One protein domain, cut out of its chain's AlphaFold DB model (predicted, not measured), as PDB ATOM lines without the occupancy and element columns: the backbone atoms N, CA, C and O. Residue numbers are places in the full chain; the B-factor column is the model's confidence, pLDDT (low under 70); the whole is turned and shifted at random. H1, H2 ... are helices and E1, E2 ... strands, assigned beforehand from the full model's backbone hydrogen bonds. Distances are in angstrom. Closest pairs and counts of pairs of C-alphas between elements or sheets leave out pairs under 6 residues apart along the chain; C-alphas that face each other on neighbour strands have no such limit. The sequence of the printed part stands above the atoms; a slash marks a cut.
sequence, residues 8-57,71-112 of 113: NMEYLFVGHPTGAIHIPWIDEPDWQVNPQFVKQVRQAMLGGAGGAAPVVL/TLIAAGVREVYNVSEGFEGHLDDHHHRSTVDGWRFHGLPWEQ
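Overview. This is residues 8 to 57 and 71 to 112 of the 113 residues of the protein "Sulfurtransferase" of Acidithiobacillales bacterium SM23_46 (UniProt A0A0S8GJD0). Little regular structure: a small pair of parallel strands, E1 and E2, lies between H2 and H3 at one end and the long loop of residues 83 to 112, with H1, at the other. Residues 46 to 51 stick out. The 92 printed residues, 27 in named elements, run H1 H2 E1 H3 E2, mixed in class; the whole is only just compact, close to loose, with radius of gyration of the C-alphas 14.7 A and spans 42 by 30 by 24 A.

Along the chain. E1 is residues 55 to 57, E2 80 to 82, H3 71 to 74, H1 8 to 13, from C-alpha 8 at (122.074, -95.143, 203.235). H2, residues 37 to 47, is 15.5 A long, ending at (113.904, -81.103, 216.707).

Arrangement. E1 and E2 are parallel at 22 degrees; N 57 and O 81 are 2.8 A apart, within hydrogen-bond range. H2 and H3 are close but not clearly touching, the closest C-alphas, Val 38 and Leu 72, 6.2 A apart. H1 is apart from H2. Every O i to N i+4 pair is within range in H1 and H2; H3 is too short for one.

Size, cuts and confidence. Residues 58 to 70 are cut out, an 11.7 A gap between C-alphas. H1 to H2 is a long link. Residues 48 to 52 are under pLDDT 70.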
ATOM      1  N   ASN A   8     122.842 -94.218 202.409       95.81
ATOM      2  CA  ASN A   8     122.074 -95.143 203.235       95.81
ATOM      3  C   ASN A   8     122.741 -96.525 203.332       95.81
ATOM      4  O   ASN A   8     122.845 -97.087 204.422       95.81
ATOM      5  N   MET A   9     123.287 -97.037 202.223       95.00
ATOM      6  CA  MET A   9     124.037 -98.298 202.236       95.00
ATOM      7  C   MET A   9     125.259 -98.245 203.161       95.00
ATOM      8  O   MET A   9     125.494 -99.181 203.922       95.00
ATOM      9  N   GLU A  10     126.043 -97.163 203.119       96.62
ATOM     10  CA  GLU A  10     127.208 -97.012 203.995       96.62
ATOM     11  C   GLU A  10     126.790 -96.954 205.472       96.62
ATOM     12  O   GLU A  10     127.413 -97.603 206.307       96.62
ATOM     13  N   TYR A  11     125.737 -96.200 205.794       96.88
ATOM     14  CA  TYR A  11     125.256 -96.036 207.167       96.88
ATOM     15  C   TYR A  11     124.771 -97.355 207.787       96.88
ATOM     16  O   TYR A  11     125.105 -97.660 208.935       96.88
ATOM     17  N   LEU A  12     124.010 -98.141 207.017       95.00
ATOM     18  CA  LEU A  12     123.425 -99.405 207.468       95.00
ATOM     19  C   LEU A  12     124.450-100.546 207.471       95.00
ATOM     20  O   LEU A  12     124.647-101.201 208.489       95.00
ATOM     21  N   PHE A  13     125.143-100.777 206.354       94.94
ATOM     22  CA  PHE A  13     125.949-101.992 206.193       94.94
ATOM     23  C   PHE A  13     127.371-101.879 206.734       94.94
ATOM     24  O   PHE A  13     127.972-102.904 207.041       94.94
ATOM     25  N   VAL A  14     127.925-100.671 206.869       96.00
ATOM     26  CA  VAL A  14     129.273-100.468 207.435       96.00
ATOM     27  C   VAL A  14     129.210-100.138 208.934       96.00
ATOM     28  O   VAL A  14     130.207-100.292 209.640       96.00
ATOM     29  N   GLY A  15     128.044 -99.703 209.419       96.44
ATOM     30  CA  GLY A  15     127.857 -99.103 210.738       96.44
ATOM     31  C   GLY A  15     128.134 -97.602 210.729       96.44
ATOM     32  O   GLY A  15     128.550 -97.046 209.709       96.44
ATOM     33  N   HIS A  16     127.896 -96.934 211.854       98.00
ATOM     34  CA  HIS A  16     127.941 -95.475 212.003       98.00
ATOM     35  C   HIS A  16     128.279 -95.056 213.444       98.00
ATOM     36  O   HIS A  16     128.143 -95.865 214.362       98.00
ATOM     37  N   PRO A  17     128.730 -93.810 213.684       98.00
ATOM     38  CA  PRO A  17     128.974 -93.335 215.043       98.00
ATOM     39  C   PRO A  17     127.703 -93.359 215.895       98.00
ATOM     40  O   PRO A  17     126.644 -92.926 215.443       98.00
ATOM     41  N   THR A  18     127.820 -93.810 217.143       96.88
ATOM     42  CA  THR A  18     126.672 -93.937 218.050       96.88
ATOM     43  C   THR A  18     125.964 -92.593 218.235       96.88
ATOM     44  O   THR A  18     126.593 -91.582 218.561       96.88
ATOM     45  N   GLY A  19     124.644 -92.581 218.040       93.19
ATOM     46  CA  GLY A  19     123.818 -91.378 218.187       93.19
ATOM     47  C   GLY A  19     123.962 -90.343 217.062       93.19
ATOM     48  O   GLY A  19     123.466 -89.220 217.209       93.19
ATOM     49  N   ALA A  20     124.627 -90.680 215.952       95.50
ATOM     50  CA  ALA A  20     124.630 -89.841 214.758       95.50
ATOM     51  C   ALA A  20     123.240 -89.813 214.100       95.50
ATOM     52  O   ALA A  20     122.548 -90.821 214.009       95.50
ATOM     53  N   ILE A  21     122.840 -88.641 213.609       95.69
ATOM     54  CA  ILE A  21     121.642 -88.481 212.784       95.69
ATOM     55  C   ILE A  21     122.040 -88.726 211.332       95.69
ATOM     56  O   ILE A  21     122.970 -88.095 210.830       95.69
ATOM     57  N   HIS A  22     121.327 -89.600 210.632       97.31
ATOM     58  CA  HIS A  22     121.601 -89.868 209.223       97.31
ATOM     59  C   HIS A  22     120.896 -88.861 208.310       97.31
ATOM     60  O   HIS A  22     119.669 -88.771 208.303       97.31
ATOM     61  N   ILE A  23     121.673 -88.083 207.551       97.69
ATOM     62  CA  ILE A  23     121.169 -87.177 206.507       97.69
ATOM     63  C   ILE A  23     122.142 -87.241 205.320       97.69
ATOM     64  O   ILE A  23     123.137 -86.513 205.318       97.69
ATOM     65  N   PRO A  24     121.878 -88.080 204.303       97.81
ATOM     66  CA  PRO A  24     122.776 -88.258 203.165       97.81
ATOM     67  C   PRO A  24     123.060 -86.958 202.412       97.81
ATOM     68  O   PRO A  24     122.143 -86.206 202.056       97.81
ATOM     69  N   TRP A  25     124.339 -86.719 202.113       98.31
ATOM     70  CA  TRP A  25     124.760 -85.649 201.204       98.31
ATOM     71  C   TRP A  25     124.591 -86.051 199.740       98.31
ATOM     72  O   TRP A  25     124.117 -85.262 198.929       98.31
ATOM     73  N   ILE A  26     124.982 -87.281 199.416       96.81
ATOM     74  CA  ILE A  26     124.830 -87.915 198.108       96.81
ATOM     75  C   ILE A  26     124.346 -89.330 198.385       96.81
ATOM     76  O   ILE A  26     124.919 -90.000 199.248       96.81
ATOM     77  N   ASP A  27     123.328 -89.769 197.657       95.12
ATOM     78  CA  ASP A  27     122.768 -91.104 197.819       95.12
ATOM     79  C   ASP A  27     122.271 -91.678 196.488       95.12
ATOM     80  O   ASP A  27     122.162 -90.976 195.476       95.12
ATOM     81  N   GLU A  28     121.989 -92.973 196.498       90.44
ATOM     82  CA  GLU A  28     121.315 -93.679 195.409       90.44
ATOM     83  C   GLU A  28     119.882 -93.162 195.156       90.44
ATOM     84  O   GLU A  28     119.266 -92.555 196.036       90.44
ATOM     85  N   PRO A  29     119.308 -93.411 193.964       91.25
ATOM     86  CA  PRO A  29     119.908 -94.068 192.795       91.25
ATOM     87  C   PRO A  29     120.769 -93.131 191.937       91.25
ATOM     88  O   PRO A  29     121.600 -93.602 191.162       91.25
ATOM     89  N   ASP A  30     120.579 -91.820 192.073       90.50
ATOM     90  CA  ASP A  30     121.116 -90.840 191.130       90.50
ATOM     91  C   ASP A  30     122.562 -90.433 191.428       90.50
ATOM     92  O   ASP A  30     123.221 -89.860 190.561       90.50
ATOM     93  N   TRP A  31     123.060 -90.696 192.643       92.56
ATOM     94  CA  TRP A  31     124.394 -90.287 193.097       92.56
ATOM     95  C   TRP A  31     124.656 -88.786 192.922       92.56
ATOM     96  O   TRP A  31     125.788 -88.338 192.725       92.56
ATOM     97  N   GLN A  32     123.592 -87.993 193.032       95.94
ATOM     98  CA  GLN A  32     123.633 -86.539 192.986       95.94
ATOM     99  C   GLN A  32     123.550 -85.953 194.393       95.94
ATOM    100  O   GLN A  32     123.074 -86.588 195.335       95.94
ATOM    101  N   VAL A  33     124.017 -84.711 194.525       97.00
ATOM    102  CA  VAL A  33     123.873 -83.949 195.765       97.00
ATOM    103  C   VAL A  33     122.394 -83.823 196.109       97.00
ATOM    104  O   VAL A  33     121.598 -83.362 195.295       97.00
ATOM    105  N   ASN A  34     122.049 -84.190 197.337       97.12
ATOM    106  CA  ASN A  34     120.702 -84.108 197.866       97.12
ATOM    107  C   ASN A  34     120.241 -82.634 197.927       97.12
ATOM    108  O   ASN A  34     120.707 -81.872 198.785       97.12
ATOM    109  N   PRO A  35     119.279 -82.209 197.087       96.50
ATOM    110  CA  PRO A  35     118.834 -80.816 197.047       96.50
ATOM    111  C   PRO A  35     118.077 -80.398 198.317       96.50
ATOM    112  O   PRO A  35     117.887 -79.210 198.567       96.50
ATOM    113  N   GLN A  36     117.635 -81.360 199.133       97.06
ATOM    114  CA  GLN A  36     116.940 -81.120 200.397       97.06
ATOM    115  C   GLN A  36     117.880 -81.114 201.607       97.06
ATOM    116  O   GLN A  36     117.413 -80.863 202.718       97.06
ATOM    117  N   PHE A  37     119.187 -81.329 201.417       97.88
ATOM    118  CA  PHE A  37     120.149 -81.495 202.507       97.88
ATOM    119  C   PHE A  37     120.081 -80.361 203.541       97.88
ATOM    120  O   PHE A  37     119.824 -80.596 204.719       97.88
ATOM    121  N   VAL A  38     120.202 -79.102 203.103       97.25
ATOM    122  CA  VAL A  38     120.150 -77.928 203.997       97.25
ATOM    123  C   VAL A  38     118.836 -77.870 204.784       97.25
ATOM    124  O   VAL A  38     118.827 -77.538 205.971       97.25
ATOM    125  N   LYS A  39     117.713 -78.193 204.132       96.31
ATOM    126  CA  LYS A  39     116.386 -78.192 204.756       96.31
ATOM    127  C   LYS A  39     116.288 -79.275 205.830       96.31
ATOM    128  O   LYS A  39     115.841 -78.970 206.932       96.31
ATOM    129  N   GLN A  40     116.737 -80.491 205.534       96.19
ATOM    130  CA  GLN A  40     116.728 -81.617 206.473       96.19
ATOM    131  C   GLN A  40     117.616 -81.337 207.689       96.19
ATOM    132  O   GLN A  40     117.174 -81.522 208.820       96.19
ATOM    133  N   VAL A  41     118.819 -80.788 207.477       95.00
ATOM    134  CA  VAL A  41     119.708 -80.372 208.575       95.00
ATOM    135  C   VAL A  41     119.025 -79.328 209.459       95.00
ATOM    136  O   VAL A  41     119.011 -79.469 210.679       95.00
ATOM    137  N   ARG A  42     118.389 -78.306 208.872       93.00
ATOM    138  CA  ARG A  42     117.644 -77.290 209.636       93.00
ATOM    139  C   ARG A  42     116.459 -77.881 210.403       93.00
ATOM    140  O   ARG A  42     116.214 -77.469 211.530       93.00
ATOM    141  N   GLN A  43     115.740 -78.840 209.824       92.38
ATOM    142  CA  GLN A  43     114.659 -79.544 210.518       92.38
ATOM    143  C   GLN A  43     115.190 -80.336 211.719       92.38
ATOM    144  O   GLN A  43     114.623 -80.231 212.805       92.38
ATOM    145  N   ALA A  44     116.312 -81.045 211.564       91.19
ATOM    146  CA  ALA A  44     116.967 -81.748 212.665       91.19
ATOM    147  C   ALA A  44     117.444 -80.786 213.770       91.19
ATOM    148  O   ALA A  44     117.271 -81.075 214.953       91.19
ATOM    149  N   MET A  45     117.950 -79.599 213.407       89.19
ATOM    150  CA  MET A  45     118.315 -78.554 214.378       89.19
ATOM    151  C   MET A  45     117.122 -78.059 215.206       89.19
ATOM    152  O   MET A  45     117.305 -77.703 216.366       89.19
ATOM    153  N   LEU A  46     115.919 -78.015 214.625       86.00
ATOM    154  CA  LEU A  46     114.700 -77.591 215.324       86.00
ATOM    155  C   LEU A  46     114.138 -78.681 216.248       86.00
ATOM    156  O   LEU A  46     113.515 -78.354 217.252       86.00
ATOM    157  N   GLY A  47     114.340 -79.956 215.902       74.38
ATOM    158  CA  GLY A  47     113.904 -81.103 216.707       74.38
ATOM    159  C   GLY A  47     114.860 -81.488 217.843       74.38
ATOM    160  O   GLY A  47     114.495 -82.296 218.693       74.38
ATOM    161  N   GLY A  48     116.077 -80.936 217.861       64.69
ATOM    162  CA  GLY A  48     117.073 -81.162 218.908       64.69
ATOM    163  C   GLY A  48     116.862 -80.308 220.165       64.69
ATOM    164  O   GLY A  48     116.072 -79.364 220.183       64.69
ATOM    165  N   ALA A  49     117.604 -80.627 221.230       52.09
ATOM    166  CA  ALA A  49     117.604 -79.878 222.485       52.09
ATOM    167  C   ALA A  49     118.142 -78.444 222.294       52.09
ATOM    168  O   ALA A  49     119.331 -78.204 222.464       52.09
ATOM    169  N   GLY A  50     117.252 -77.503 221.966       46.47
ATOM    170  CA  GLY A  50     117.502 -76.060 222.010       46.47
ATOM    171  C   GLY A  50     118.403 -75.529 220.889       46.47
ATOM    172  O   GLY A  50     119.443 -76.089 220.560       46.47
ATOM    173  N   GLY A  51     117.989 -74.421 220.276       57.28
ATOM    174  CA  GLY A  51     118.696 -73.803 219.156       57.28
ATOM    175  C   GLY A  51     120.178 -73.490 219.420       57.28
ATOM    176  O   GLY A  51     120.600 -73.284 220.553       57.28
ATOM    177  N   ALA A  52     120.930 -73.392 218.319       63.19
ATOM    178  CA  ALA A  52     122.358 -73.053 218.240       63.19
ATOM    179  C   ALA A  52     123.368 -74.138 218.669       63.19
ATOM    180  O   ALA A  52     124.508 -73.814 218.976       63.19
ATOM    181  N   ALA A  53     123.014 -75.427 218.627       80.81
ATOM    182  CA  ALA A  53     124.025 -76.479 218.752       80.81
ATOM    183  C   ALA A  53     124.945 -76.530 217.507       80.81
ATOM    184  O   ALA A  53     124.427 -76.542 216.382       80.81
ATOM    185  N   PRO A  54     126.276 -76.661 217.678       91.81
ATOM    186  CA  PRO A  54     127.205 -76.940 216.587       91.81
ATOM    187  C   PRO A  54     126.794 -78.143 215.739       91.81
ATOM    188  O   PRO A  54     126.336 -79.161 216.271       91.81
ATOM    189  N   VAL A  55     126.995 -78.052 214.426       95.38
ATOM    190  CA  VAL A  55     126.794 -79.151 213.477       95.38
ATOM    191  C   VAL A  55     128.139 -79.802 213.189       95.38
ATOM    192  O   VAL A  55     129.023 -79.177 212.614       95.38
ATOM    193  N   VAL A  56     128.297 -81.064 213.567       97.75
ATOM    194  CA  VAL A  56     129.466 -81.877 213.222       97.75
ATOM    195  C   VAL A  56     129.052 -82.834 212.114       97.75
ATOM    196  O   VAL A  56     128.028 -83.501 212.239       97.75
ATOM    197  N   LEU A  57     129.823 -82.886 211.033       98.62
ATOM    198  CA  LEU A  57     129.567 -83.736 209.876       98.62
ATOM    199  C   LEU A  57     130.648 -84.805 209.751       98.62
ATOM    200  O   LEU A  57     131.839 -84.504 209.851       98.62
ATOM    201  N   THR A  71     128.406 -76.070 202.074       98.44
ATOM    202  CA  THR A  71     127.022 -75.802 201.660       98.44
ATOM    203  C   THR A  71     126.171 -75.288 202.824       98.44
ATOM    204  O   THR A  71     125.419 -74.328 202.659       98.44
ATOM    205  N   LEU A  72     126.317 -75.862 204.023       97.50
ATOM    206  CA  LEU A  72     125.633 -75.367 205.224       97.50
ATOM    207  C   LEU A  72     126.100 -73.963 205.621       97.50
ATOM    208  O   LEU A  72     125.264 -73.117 205.945       97.50
ATOM    209  N   ILE A  73     127.409 -73.706 205.556       97.50
ATOM    210  CA  ILE A  73     127.985 -72.384 205.835       97.50
ATOM    211  C   ILE A  73     127.437 -71.348 204.849       97.50
ATOM    212  O   ILE A  73     126.961 -70.294 205.271       97.50
ATOM    213  N   ALA A  74     127.419 -71.665 203.551       98.00
ATOM    214  CA  ALA A  74     126.843 -70.800 202.520       98.00
ATOM    215  C   ALA A  74     125.344 -70.534 202.748       98.00
ATOM    216  O   ALA A  74     124.850 -69.449 202.448       98.00
ATOM    217  N   ALA A  75     124.626 -71.492 203.337       96.19
ATOM    218  CA  ALA A  75     123.230 -71.350 203.734       96.19
ATOM    219  C   ALA A  75     123.029 -70.658 205.100       96.19
ATOM    220  O   ALA A  75     121.900 -70.619 205.599       96.19
ATOM    221  N   GLY A  76     124.085 -70.128 205.727       95.25
ATOM    222  CA  GLY A  76     124.024 -69.343 206.964       95.25
ATOM    223  C   GLY A  76     124.092 -70.147 208.266       95.25
ATOM    224  O   GLY A  76     123.814 -69.592 209.331       95.25
ATOM    225  N   VAL A  77     124.443 -71.437 208.224       93.38
ATOM    226  CA  VAL A  77     124.743 -72.213 209.438       93.38
ATOM    227  C   VAL A  77     126.148 -71.841 209.916       93.38
ATOM    228  O   VAL A  77     127.112 -71.965 209.168       93.38
ATOM    229  N   ARG A  78     126.271 -71.337 211.149       91.25
ATOM    230  CA  ARG A  78     127.505 -70.675 211.615       91.25
ATOM    231  C   ARG A  78     128.557 -71.641 212.147       91.25
ATOM    232  O   ARG A  78     129.734 -71.477 211.857       91.25
ATOM    233  N   GLU A  79     128.132 -72.623 212.931       94.44
ATOM    234  CA  GLU A  79     129.027 -73.563 213.605       94.44
ATOM    235  C   GLU A  79     128.953 -74.920 212.916       94.44
ATOM    236  O   GLU A  79     128.097 -75.744 213.237       94.44
ATOM    237  N   VAL A  80     129.825 -75.118 211.925       97.25
ATOM    238  CA  VAL A  80     129.892 -76.343 211.124       97.25
ATOM    239  C   VAL A  80     131.309 -76.899 211.171       97.25
ATOM    240  O   VAL A  80     132.263 -76.214 210.812       97.25
ATOM    241  N   TYR A  81     131.433 -78.153 211.592       98.25
ATOM    242  CA  TYR A  81     132.698 -78.854 211.765       98.25
ATOM    243  C   TYR A  81     132.720 -80.117 210.911       98.25
ATOM    244  O   TYR A  81     131.706 -80.798 210.758       98.25
ATOM    245  N   ASN A  82     133.889 -80.442 210.371       98.38
ATOM    246  CA  ASN A  82     134.125 -81.645 209.583       98.38
ATOM    247  C   ASN A  82     135.020 -82.607 210.369       98.38
ATOM    248  O   ASN A  82     136.092 -82.206 210.819       98.38
ATOM    249  N   VAL A  83     134.622 -83.874 210.478       98.50
ATOM    250  CA  VAL A  83     135.517 -84.946 210.933       98.50
ATOM    251  C   VAL A  83     136.475 -85.280 209.788       98.50
ATOM    252  O   VAL A  83     136.100 -85.958 208.832       98.50
ATOM    253  N   SER A  84     137.705 -84.768 209.873       97.31
ATOM    254  CA  SER A  84     138.686 -84.765 208.776       97.31
ATOM    255  C   SER A  84     139.066 -86.152 208.268       97.31
ATOM    256  O   SER A  84     139.253 -86.320 207.070       97.31
ATOM    257  N   GLU A  85     139.144 -87.144 209.149       98.12
ATOM    258  CA  GLU A  85     139.500 -88.519 208.778       98.12
ATOM    259  C   GLU A  85     138.270 -89.363 208.406       98.12
ATOM    260  O   GLU A  85     138.386 -90.458 207.864       98.12
ATOM    261  N   GLY A  86     137.059 -88.853 208.641       98.44
ATOM    262  CA  GLY A  86     135.824 -89.594 208.411       98.44
ATOM    263  C   GLY A  86     135.659 -90.836 209.297       98.44
ATOM    264  O   GLY A  86     136.319 -91.004 210.320       98.44
ATOM    265  N   PHE A  87     134.718 -91.696 208.911       98.56
ATOM    266  CA  PHE A  87     134.357 -92.900 209.652       98.56
ATOM    267  C   PHE A  87     135.358 -94.037 209.451       98.56
ATOM    268  O   PHE A  87     135.808 -94.658 210.413       98.56
ATOM    269  N   GLU A  88     135.711 -94.300 208.192       98.25
ATOM    270  CA  GLU A  88     136.568 -95.423 207.828       98.25
ATOM    271  C   GLU A  88     138.011 -95.015 207.539       98.25
ATOM    272  O   GLU A  88     138.841 -95.911 207.441       98.25
ATOM    273  N   GLY A  89     138.322 -93.724 207.396       97.81
ATOM    274  CA  GLY A  89     139.684 -93.285 207.104       97.81
ATOM    275  C   GLY A  89     140.065 -93.365 205.627       97.81
ATOM    276  O   GLY A  89     139.249 -93.700 204.753       97.81
ATOM    277  N   HIS A  90     141.320 -93.043 205.339       96.81
ATOM    278  CA  HIS A  90     141.988 -93.244 204.061       96.81
ATOM    279  C   HIS A  90     142.266 -94.733 203.803       96.81
ATOM    280  O   HIS A  90     142.013 -95.600 204.638       96.81
ATOM    281  N   LEU A  91     142.699 -95.035 202.578       97.06
ATOM    282  CA  LEU A  91     143.191 -96.366 202.232       97.06
ATOM    283  C   LEU A  91     144.661 -96.467 202.647       97.06
ATOM    284  O   LEU A  91     145.406 -95.512 202.434       97.06
ATOM    285  N   ASP A  92     145.062 -97.612 203.188       96.06
ATOM    286  CA  ASP A  92     146.475 -97.962 203.335       96.06
ATOM    287  C   ASP A  92     147.097 -98.447 202.013       96.06
ATOM    288  O   ASP A  92     146.426 -98.549 200.978       96.06
ATOM    289  N   ASP A  93     148.387 -98.792 202.054       97.19
ATOM    290  CA  ASP A  93     149.150 -99.296 200.903       97.19
ATOM    291  C   ASP A  93     148.588-100.613 200.325       97.19
ATOM    292  O   ASP A  93     148.873-100.983 199.182       97.19
ATOM    293  N   HIS A  94     147.752-101.320 201.090       97.50
ATOM    294  CA  HIS A  94     147.072-102.551 200.692       97.50
ATOM    295  C   HIS A  94     145.607-102.329 200.293       97.50
ATOM    296  O   HIS A  94     144.903-103.298 200.017       97.50
ATOM    297  N   HIS A  95     145.163-101.074 200.179       94.50
ATOM    298  CA  HIS A  95     143.790-100.692 199.850       94.50
ATOM    299  C   HIS A  95     142.749-101.139 200.889       94.50
ATOM    300  O   HIS A  95     141.581-101.358 200.552       94.50
ATOM    301  N   HIS A  96     143.136-101.216 202.161       96.69
ATOM    302  CA  HIS A  96     142.208-101.408 203.269       96.69
ATOM    303  C   HIS A  96     141.916-100.092 203.985       96.69
ATOM    304  O   HIS A  96     142.732 -99.173 204.008       96.69
ATOM    305  N   ARG A  97     140.710 -99.993 204.548       96.81
ATOM    306  CA  ARG A  97     140.284 -98.859 205.373       96.81
ATOM    307  C   ARG A  97     140.326 -99.225 206.847       96.81
ATOM    308  O   ARG A  97     140.278-100.397 207.204       96.81
ATOM    309  N   SER A  98     140.309 -98.198 207.691       96.56
ATOM    310  CA  SER A  98     140.294 -98.300 209.154       96.56
ATOM    311  C   SER A  98     141.550 -98.947 209.732       96.56
ATOM    312  O   SER A  98     141.510 -99.526 210.813       96.56
ATOM    313  N   THR A  99     142.661 -98.832 209.004       97.25
ATOM    314  CA  THR A  99     143.973 -99.385 209.363       97.25
ATOM    315  C   THR A  99     145.009 -98.313 209.687       97.25
ATOM    316  O   THR A  99     145.962 -98.609 210.402       97.25
ATOM    317  N   VAL A 100     144.831 -97.083 209.194       97.25
ATOM    318  CA  VAL A 100     145.780 -95.972 209.387       97.25
ATOM    319  C   VAL A 100     145.172 -94.771 210.109       97.25
ATOM    320  O   VAL A 100     145.886 -94.079 210.829       97.25
ATOM    321  N   ASP A 101     143.875 -94.518 209.921       98.06
ATOM    322  CA  ASP A 101     143.150 -93.382 210.488       98.06
ATOM    323  C   ASP A 101     141.619 -93.592 210.431       98.06
ATOM    324  O   ASP A 101     141.120 -94.635 209.983       98.06
ATOM    325  N   GLY A 102     140.861 -92.608 210.922       98.06
ATOM    326  CA  GLY A 102     139.398 -92.613 210.908       98.06
ATOM    327  C   GLY A 102     138.757 -93.037 212.227       98.06
ATOM    328  O   GLY A 102     139.377 -93.631 213.109       98.06
ATOM    329  N   TRP A 103     137.466 -92.738 212.361       98.50
ATOM    330  CA  TRP A 103     136.688 -92.967 213.584       98.50
ATOM    331  C   TRP A 103     136.826 -94.391 214.136       98.50
ATOM    332  O   TRP A 103     137.053 -94.572 215.334       98.50
ATOM    333  N   ARG A 104     136.731 -95.403 213.260       97.56
ATOM    334  CA  ARG A 104     136.876 -96.813 213.654       97.56
ATOM    335  C   ARG A 104     138.298 -97.169 214.079       97.56
ATOM    336  O   ARG A 104     138.458 -97.907 215.045       97.56
ATOM    337  N   PHE A 105     139.307 -96.650 213.381       98.00
ATOM    338  CA  PHE A 105     140.711 -96.898 213.713       98.00
ATOM    339  C   PHE A 105     141.048 -96.383 215.117       98.00
ATOM    340  O   PHE A 105     141.674 -97.089 215.904       98.00
ATOM    341  N   HIS A 106     140.547 -95.196 215.470       98.19
ATOM    342  CA  HIS A 106     140.739 -94.598 216.798       98.19
ATOM    343  C   HIS A 106     139.909 -95.256 217.914       98.19
ATOM    344  O   HIS A 106     139.956 -94.799 219.054       98.19
ATOM    345  N   GLY A 107     139.132 -96.304 217.618       97.62
ATOM    346  CA  GLY A 107     138.325 -97.019 218.612       97.62
ATOM    347  C   GLY A 107     137.187 -96.187 219.211       97.62
ATOM    348  O   GLY A 107     136.745 -96.462 220.328       97.62
ATOM    349  N   LEU A 108     136.721 -95.155 218.501       98.19
ATOM    350  CA  LEU A 108     135.623 -94.308 218.964       98.19
ATOM    351  C   LEU A 108     134.278 -95.058 218.895       98.19
ATOM    352  O   LEU A 108     134.118 -95.915 218.028       98.19
ATOM    353  N   PRO A 109     133.286 -94.738 219.750       98.06
ATOM    354  CA  PRO A 109     132.012 -95.461 219.795       98.06
ATOM    355  C   PRO A 109     131.259 -95.457 218.458       98.06
ATOM    356  O   PRO A 109     131.061 -94.403 217.844       98.06
ATOM    357  N   TRP A 110     130.831 -96.636 218.013       97.94
ATOM    358  CA  TRP A 110     130.045 -96.837 216.798       97.94
ATOM    359  C   TRP A 110     129.168 -98.083 216.931       97.94
ATOM    360  O   TRP A 110     129.436 -98.952 217.761       97.94
ATOM    361  N   GLU A 111     128.122 -98.161 216.115       96.44
ATOM    362  CA  GLU A 111     127.174 -99.273 216.096       96.44
ATOM    363  C   GLU A 111     126.831 -99.709 214.666       96.44
ATOM    364  O   GLU A 111     127.022 -98.967 213.699       96.44
ATOM    365  N   GLN A 112     126.364-100.949 214.541       93.12
ATOM    366  CA  GLN A 112     125.933-101.574 213.294       93.12
ATOM    367  C   GLN A 112     124.649-102.343 213.603       93.12
ATOM    368  O   GLN A 112     124.655-103.207 214.482       93.12
TER     369      GLN A 112